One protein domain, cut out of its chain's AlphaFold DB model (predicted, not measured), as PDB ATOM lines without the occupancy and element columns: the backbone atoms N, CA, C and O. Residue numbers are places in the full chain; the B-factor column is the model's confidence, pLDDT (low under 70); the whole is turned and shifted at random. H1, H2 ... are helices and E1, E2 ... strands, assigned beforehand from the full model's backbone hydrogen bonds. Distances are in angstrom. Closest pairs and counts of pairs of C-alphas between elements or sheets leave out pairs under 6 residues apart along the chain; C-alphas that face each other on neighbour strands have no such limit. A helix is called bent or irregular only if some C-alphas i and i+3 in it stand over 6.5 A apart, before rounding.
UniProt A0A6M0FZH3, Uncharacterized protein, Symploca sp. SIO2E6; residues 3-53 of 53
ATOM      1  N   ILE A   3     146.744 228.802 150.731       96.44
ATOM      2  CA  ILE A   3     147.508 229.679 149.839       96.44
ATOM      3  C   ILE A   3     146.903 229.569 148.443       96.44
ATOM      4  O   ILE A   3     146.705 228.461 147.946       96.44
ATOM      5  N   GLU A   4     146.641 230.702 147.801       96.00
ATOM      6  CA  GLU A   4     146.195 230.741 146.411       96.00
ATOM      7  C   GLU A   4     146.824 231.895 145.627       96.00
ATOM      8  O   GLU A   4     147.504 232.763 146.174       96.00
ATOM      9  N   LYS A   5     146.654 231.880 144.304       96.00
ATOM     10  CA  LYS A   5     147.190 232.925 143.431       96.00
ATOM     11  C   LYS A   5     146.353 234.193 143.578       96.00
ATOM     12  O   LYS A   5     145.128 234.138 143.526       96.00
ATOM     13  N   LEU A   6     147.008 235.351 143.659       95.50
ATOM     14  CA  LEU A   6     146.321 236.631 143.800       95.50
ATOM     15  C   LEU A   6     145.325 236.856 142.650       95.50
ATOM     16  O   LEU A   6     145.700 237.000 141.485       95.50
ATOM     17  N   ALA A   7     144.047 236.940 142.992       93.38
ATOM     18  CA  ALA A   7     142.938 237.261 142.100       93.38
ATOM     19  C   ALA A   7     142.282 238.607 142.457       93.38
ATOM     20  O   ALA A   7     142.427 239.111 143.566       93.38
ATOM     21  N   ARG A   8     141.519 239.185 141.518       90.75
ATOM     22  CA  ARG A   8     140.790 240.457 141.721       90.75
ATOM     23  C   ARG A   8     139.685 240.391 142.777       90.75
ATOM     24  O   ARG A   8     139.228 241.435 143.219       90.75
ATOM     25  N   THR A   9     139.249 239.189 143.131       90.81
ATOM     26  CA  THR A   9     138.244 238.916 144.163       90.81
ATOM     27  C   THR A   9     138.776 239.124 145.580       90.81
ATOM     28  O   THR A   9     137.978 239.242 146.503       90.81
ATOM     29  N   HIS A  10     140.097 239.201 145.766       91.62
ATOM     30  CA  HIS A  10     140.687 239.404 147.082       91.62
ATOM     31  C   HIS A  10     140.550 240.838 147.575       91.62
ATOM     32  O   HIS A  10     140.871 241.803 146.873       91.62
ATOM     33  N   THR A  11     140.196 240.967 148.848       87.00
ATOM     34  CA  THR A  11     140.202 242.244 149.554       87.00
ATOM     35  C   THR A  11     141.629 242.600 149.964       87.00
ATOM     36  O   THR A  11     142.072 242.287 151.061       87.00
ATOM     37  N   ILE A  12     142.364 243.270 149.072       88.94
ATOM     38  CA  ILE A  12     143.742 243.710 149.350       88.94
ATOM     39  C   ILE A  12     143.805 244.951 150.242       88.94
ATOM     40  O   ILE A  12     144.721 245.030 151.042       88.94
ATOM     41  N   LYS A  13     142.821 245.867 150.186       81.62
ATOM     42  CA  LYS A  13     142.855 247.197 150.845       81.62
ATOM     43  C   LYS A  13     143.068 247.188 152.367       81.62
ATOM     44  O   LYS A  13     143.524 248.197 152.891       81.62
ATOM     45  N   GLY A  14     142.738 246.094 153.052       85.38
ATOM     46  CA  GLY A  14     142.923 245.951 154.502       85.38
ATOM     47  C   GLY A  14     144.272 245.358 154.918       85.38
ATOM     48  O   GLY A  14     144.538 245.268 156.110       85.38
ATOM     49  N   PHE A  15     145.111 244.937 153.967       92.88
ATOM     50  CA  PHE A  15     146.403 244.330 154.270       92.88
ATOM     51  C   PHE A  15     147.426 245.377 154.732       92.88
ATOM     52  O   PHE A  15     147.713 246.342 154.010       92.88
ATOM     53  N   ASP A  16     148.008 245.134 155.907       94.19
ATOM     54  CA  ASP A  16     149.132 245.880 156.462       94.19
ATOM     55  C   ASP A  16     150.093 244.925 157.191       94.19
ATOM     56  O   ASP A  16     149.734 244.315 158.196       94.19
ATOM     57  N   CYS A  17     151.316 244.792 156.675       94.06
ATOM     58  CA  CYS A  17     152.389 244.005 157.295       94.06
ATOM     59  C   CYS A  17     153.394 244.850 158.103       94.06
ATOM     60  O   CYS A  17     154.454 244.354 158.480       94.06
ATOM     61  N   GLY A  18     153.115 246.139 158.322       96.31
ATOM     62  CA  GLY A  18     154.018 247.098 158.968       96.31
ATOM     63  C   GLY A  18     155.110 247.662 158.049       96.31
ATOM     64  O   GLY A  18     155.823 248.589 158.432       96.31
ATOM     65  N   VAL A  19     155.233 247.154 156.818       96.50
ATOM     66  CA  VAL A  19     156.225 247.603 155.830       96.50
ATOM     67  C   VAL A  19     155.516 248.327 154.687       96.50
ATOM     68  O   VAL A  19     155.036 247.714 153.731       96.50
ATOM     69  N   ALA A  20     155.466 249.660 154.764       95.38
ATOM     70  CA  ALA A  20     154.714 250.492 153.819       95.38
ATOM     71  C   ALA A  20     155.032 250.229 152.326       95.38
ATOM     72  O   ALA A  20     154.083 250.132 151.541       95.38
ATOM     73  N   PRO A  21     156.303 250.035 151.905       96.06
ATOM     74  CA  PRO A  21     156.612 249.680 150.518       96.06
ATOM     75  C   PRO A  21     155.986 248.354 150.055       96.06
ATOM     76  O   PRO A  21     155.534 248.260 148.914       96.06
ATOM     77  N   LEU A  22     155.921 247.343 150.930       95.38
ATOM     78  CA  LEU A  22     155.316 246.043 150.624       95.38
ATOM     79  C   LEU A  22     153.794 246.161 150.513       95.38
ATOM     80  O   LEU A  22     153.201 245.742 149.519       95.38
ATOM     81  N   ASN A  23     153.166 246.862 151.455       95.44
ATOM     82  CA  ASN A  23     151.740 247.164 151.362       95.44
ATOM     83  C   ASN A  23     151.426 247.859 150.025       95.44
ATOM     84  O   ASN A  23     150.545 247.430 149.280       95.44
ATOM     85  N   GLN A  24     152.189 248.897 149.660       95.25
ATOM     86  CA  GLN A  24     152.009 249.609 148.394       95.25
ATOM     87  C   GLN A  24     152.195 248.694 147.174       95.25
ATOM     88  O   GLN A  24     151.437 248.817 146.205       95.25
ATOM     89  N   TYR A  25     153.167 247.777 147.219       95.12
ATOM     90  CA  TYR A  25     153.363 246.768 146.183       95.12
ATOM     91  C   TYR A  25     152.099 245.936 145.953       95.12
ATOM     92  O   TYR A  25     151.596 245.881 144.824       95.12
ATOM     93  N   LEU A  26     151.550 245.350 147.018       95.06
ATOM     94  CA  LEU A  26     150.348 244.524 146.941       95.06
ATOM     95  C   LEU A  26     149.135 245.330 146.455       95.06
ATOM     96  O   LEU A  26     148.435 244.898 145.537       95.06
ATOM     97  N   HIS A  27     148.920 246.523 147.019       93.69
ATOM     98  CA  HIS A  27     147.758 247.368 146.723       93.69
ATOM     99  C   HIS A  27     147.727 247.889 145.282       93.69
ATOM    100  O   HIS A  27     146.644 248.070 144.723       93.69
ATOM    101  N   ARG A  28     148.891 248.187 144.685       93.69
ATOM    102  CA  ARG A  28     148.964 248.908 143.399       93.69
ATOM    103  C   ARG A  28     149.557 248.103 142.249       93.69
ATOM    104  O   ARG A  28     149.132 248.303 141.113       93.69
ATOM    105  N   TYR A  29     150.513 247.214 142.512       94.94
ATOM    106  CA  TYR A  29     151.365 246.647 141.462       94.94
ATOM    107  C   TYR A  29     151.212 245.133 141.293       94.94
ATOM    108  O   TYR A  29     151.261 244.660 140.159       94.94
ATOM    109  N   ALA A  30     150.951 244.370 142.359       95.19
ATOM    110  CA  ALA A  30     150.949 242.902 142.317       95.19
ATOM    111  C   ALA A  30     150.024 242.310 141.232       95.19
ATOM    112  O   ALA A  30     150.461 241.522 140.391       95.19
ATOM    113  N   LEU A  31     148.759 242.752 141.167       93.88
ATOM    114  CA  LEU A  31     147.810 242.299 140.138       93.88
ATOM    115  C   LEU A  31     148.216 242.716 138.716       93.88
ATOM    116  O   LEU A  31     147.933 241.991 137.762       93.88
ATOM    117  N   GLN A  32     148.833 243.888 138.551       94.50
ATOM    118  CA  GLN A  32     149.268 244.371 137.239       94.50
ATOM    119  C   GLN A  32     150.493 243.595 136.753       94.50
ATOM    120  O   GLN A  32     150.503 243.137 135.612       94.50
ATOM    121  N   ASN A  33     151.485 243.410 137.623       94.69
ATOM    122  CA  ASN A  33     152.690 242.640 137.330       94.69
ATOM    123  C   ASN A  33     152.346 241.194 136.985       94.69
ATOM    124  O   ASN A  33     152.893 240.649 136.033       94.69
ATOM    125  N   GLN A  34     151.368 240.607 137.676       95.19
ATOM    126  CA  GLN A  34     150.899 239.264 137.359       95.19
ATOM    127  C   GLN A  34     150.199 239.154 136.009       95.19
ATOM    128  O   GLN A  34     150.360 238.150 135.324       95.19
ATOM    129  N   LYS A  35     149.431 240.169 135.604       92.81
ATOM    130  CA  LYS A  35     148.781 240.187 134.286       92.81
ATOM    131  C   LYS A  35     149.760 240.354 133.126       92.81
ATOM    132  O   LYS A  35     149.420 239.983 132.012       92.81
ATOM    133  N   LYS A  36     150.921 240.956 133.380       94.00
ATOM    134  CA  LYS A  36     151.975 241.192 132.384       94.00
ATOM    135  C   LYS A  36     153.060 240.108 132.403       94.00
ATOM    136  O   LYS A  36     154.144 240.352 131.891       94.00
ATOM    137  N   ASP A  37     152.803 238.978 133.065       88.12
ATOM    138  CA  ASP A  37     153.770 237.893 133.290       88.12
ATOM    139  C   ASP A  37     155.092 238.329 133.959       88.12
ATOM    140  O   ASP A  37     156.085 237.609 133.923       88.12
ATOM    141  N   GLY A  38     155.109 239.485 134.633       89.62
ATOM    142  CA  GLY A  38     156.299 240.013 135.305       89.62
ATOM    143  C   GLY A  38     156.574 239.371 136.666       89.62
ATOM    144  O   GLY A  38     157.727 239.239 137.060       89.62
ATOM    145  N   ALA A  39     155.530 238.962 137.397       92.88
ATOM    146  CA  ALA A  39     155.660 238.249 138.672       92.88
ATOM    147  C   ALA A  39     154.387 237.464 139.010       92.88
ATOM    148  O   ALA A  39     153.280 237.942 138.778       92.88
ATOM    149  N   ARG A  40     154.510 236.283 139.625       95.12
ATOM    150  CA  ARG A  40     153.360 235.549 140.183       95.12
ATOM    151  C   ARG A  40     153.260 235.862 141.671       95.12
ATOM    152  O   ARG A  40     154.213 235.604 142.394       95.12
ATOM    153  N   THR A  41     152.131 236.414 142.109       95.62
ATOM    154  CA  THR A  41     151.900 236.730 143.527       95.62
ATOM    155  C   THR A  41     150.987 235.668 144.123       95.62
ATOM    156  O   THR A  41     149.897 235.425 143.599       95.62
ATOM    157  N   TRP A  42     151.439 235.027 145.192       96.31
ATOM    158  CA  TRP A  42     150.650 234.083 145.977       96.31
ATOM    159  C   TRP A  42     150.229 234.772 147.262       96.31
ATOM    160  O   TRP A  42     150.959 235.617 147.747       96.31
ATOM    161  N   VAL A  43     149.052 234.457 147.785       96.06
ATOM    162  CA  VAL A  43     148.539 235.047 149.020       96.06
ATOM    163  C   VAL A  43     148.118 233.953 149.982       96.06
ATOM    164  O   VAL A  43     147.518 232.958 149.577       96.06
ATOM    165  N   GLY A  44     148.431 234.141 151.259       95.88
ATOM    166  CA  GLY A  44     147.869 233.353 152.346       95.88
ATOM    167  C   GLY A  44     146.521 233.931 152.761       95.88
ATOM    168  O   GLY A  44     146.419 235.135 152.998       95.88
ATOM    169  N   ILE A  45     145.505 233.078 152.877       94.25
ATOM    170  CA  ILE A  45     144.147 233.462 153.266       94.25
ATOM    171  C   ILE A  45     143.761 232.798 154.584       94.25
ATOM    172  O   ILE A  45     143.861 231.574 154.738       94.25
ATOM    173  N   SER A  46     143.259 233.615 155.509       93.62
ATOM    174  CA  SER A  46     142.538 233.181 156.708       93.62
ATOM    175  C   SER A  46     141.253 233.986 156.836       93.62
ATOM    176  O   SER A  46     141.288 235.205 156.710       93.62
ATOM    177  N   ASP A  47     140.124 233.314 157.058       91.25
ATOM    178  CA  ASP A  47     138.819 233.958 157.276       91.25
ATOM    179  C   ASP A  47     138.471 235.010 156.205       91.25
ATOM    180  O   ASP A  47     138.051 236.123 156.512       91.25
ATOM    181  N   ASN A  48     138.704 234.668 154.930       87.19
ATOM    182  CA  ASN A  48     138.548 235.548 153.760       87.19
ATOM    183  C   ASN A  48     139.458 236.793 153.711       87.19
ATOM    184  O   ASN A  48     139.295 237.634 152.825       87.19
ATOM    185  N   ASN A  49     140.447 236.898 154.596       90.25
ATOM    186  CA  ASN A  49     141.410 237.993 154.631       90.25
ATOM    187  C   ASN A  49     142.799 237.531 154.195       90.25
ATOM    188  O   ASN A  49     143.228 236.417 154.501       90.25
ATOM    189  N   ILE A  50     143.520 238.418 153.506       93.38
ATOM    190  CA  ILE A  50     144.932 238.197 153.198       93.38
ATOM    191  C   ILE A  50     145.735 238.387 154.483       93.38
ATOM    192  O   ILE A  50     145.671 239.444 155.105       93.38
ATOM    193  N   VAL A  51     146.515 237.369 154.837       94.00
ATOM    194  CA  VAL A  51     147.418 237.376 155.999       94.00
ATOM    195  C   VAL A  51     148.899 237.420 155.603       94.00
ATOM    196  O   VAL A  51     149.755 237.614 156.459       94.00
ATOM    197  N   GLY A  52     149.216 237.278 154.312       93.56
ATOM    198  CA  GLY A  52     150.578 237.368 153.770       93.56
ATOM    199  C   GLY A  52     150.615 237.161 152.255       93.56
ATOM    200  O   GLY A  52     149.625 236.690 151.687       93.56
ATOM    201  N   TYR A  53     151.731 237.517 151.609       93.56
ATOM    202  CA  TYR A  53     151.964 237.325 150.173       93.56
ATOM    203  C   TYR A  53     153.452 237.187 149.819       93.56
ATOM    204  O   TYR A  53     154.281 237.563 150.678       93.56
TER     205      TYR A  53
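Overview. This is residues 3 to 53 of the 53 residues of an uncharacterized protein of Symploca sp. SIO2E6 (UniProt A0A6M0FZH3). A small sheet of three short strands, E1, E2 and E3, makes one part of this domain, and one kinked helix, H1, makes the other, only grazing the sheet. A long loop, residues 6 to 19, leads from E1 to the first residue of H1, and after H1 a shorter link brings the chain back to the sheet, where E2 and E3 form a hairpin. The printed part has 51 residues with one named helix and three named strands, in the order E1, H1, E2, E3. The sheet's order is E1, E2, E3, antiparallel throughout, and the class is mixed, helices and strands. The whole is compact, with a radius of gyration of the C-alphas of 10.2 A and spans of 28 by 22 by 14 A.

Along the chain. E1, residues 3 to 5, begins at C-alpha 3 at (147.508, 229.679, 149.839). Residues 6 to 19 hold no named element. H1, residues 20 to 35, begins at C-alpha 20 at (154.714, 250.492, 153.819) and measures 22.9 A from first to last C-alpha. It has a kink of 48 degrees near residue 29 and is irregular: C-alphas 28 and 31 are 7.5 A apart. E2, residues 42 to 46, is the longest strand by residues and measures 13.5 A. E3, residues 49 to 52, measures 9.2 A and ends at C-alpha 52 at (150.578, 237.368, 153.770).

Arrangement. E1 is an edge strand and the antiparallel neighbour of E2, with 135 degrees between their directions. The C-alphas of Lys 5 and Trp 42 face each other at 4.4 A, and N 43 and O 4 are within hydrogen-bond range at 2.8 A. H1 is only just on the sheet, with 5 pairs of C-alphas within 10 A, and only grazes it with its residues 26 to 34. In H1, 9 of 12 O i to N i+4 pairs are within hydrogen-bond range. E2 is the inner strand, and its pairing is staggered: it pairs with E1 over residues 42 to 44 and with E3 over residues 44 to 46. E2 and E3 form an antiparallel hairpin, with 128 degrees between their directions. The C-alphas of Ile 45 and Ile 50 face each other at 4.8 A; N 44 and O 52 are 2.8 A apart, and N 51 and O 44 are 2.9 A apart, both within hydrogen-bond range. E3 is the other edge strand, and E1 and E3 are apart.

Size, cuts and confidence. The two C-alphas farthest apart are those of Lys 36 and Asp 47, at 29.1 A, while those of Ile 3 and Tyr 53 are 8.9 A apart. The printed part has no cut and ends at residue 53, the chain's last. The link from E1 to H1 is long, with 14 residues; that from H1 to E2 is short, with 6, and that from E2 to E3 is tight, with 2. The mean pLDDT of the printed part of this model is 93.3, and no printed residue is under 70.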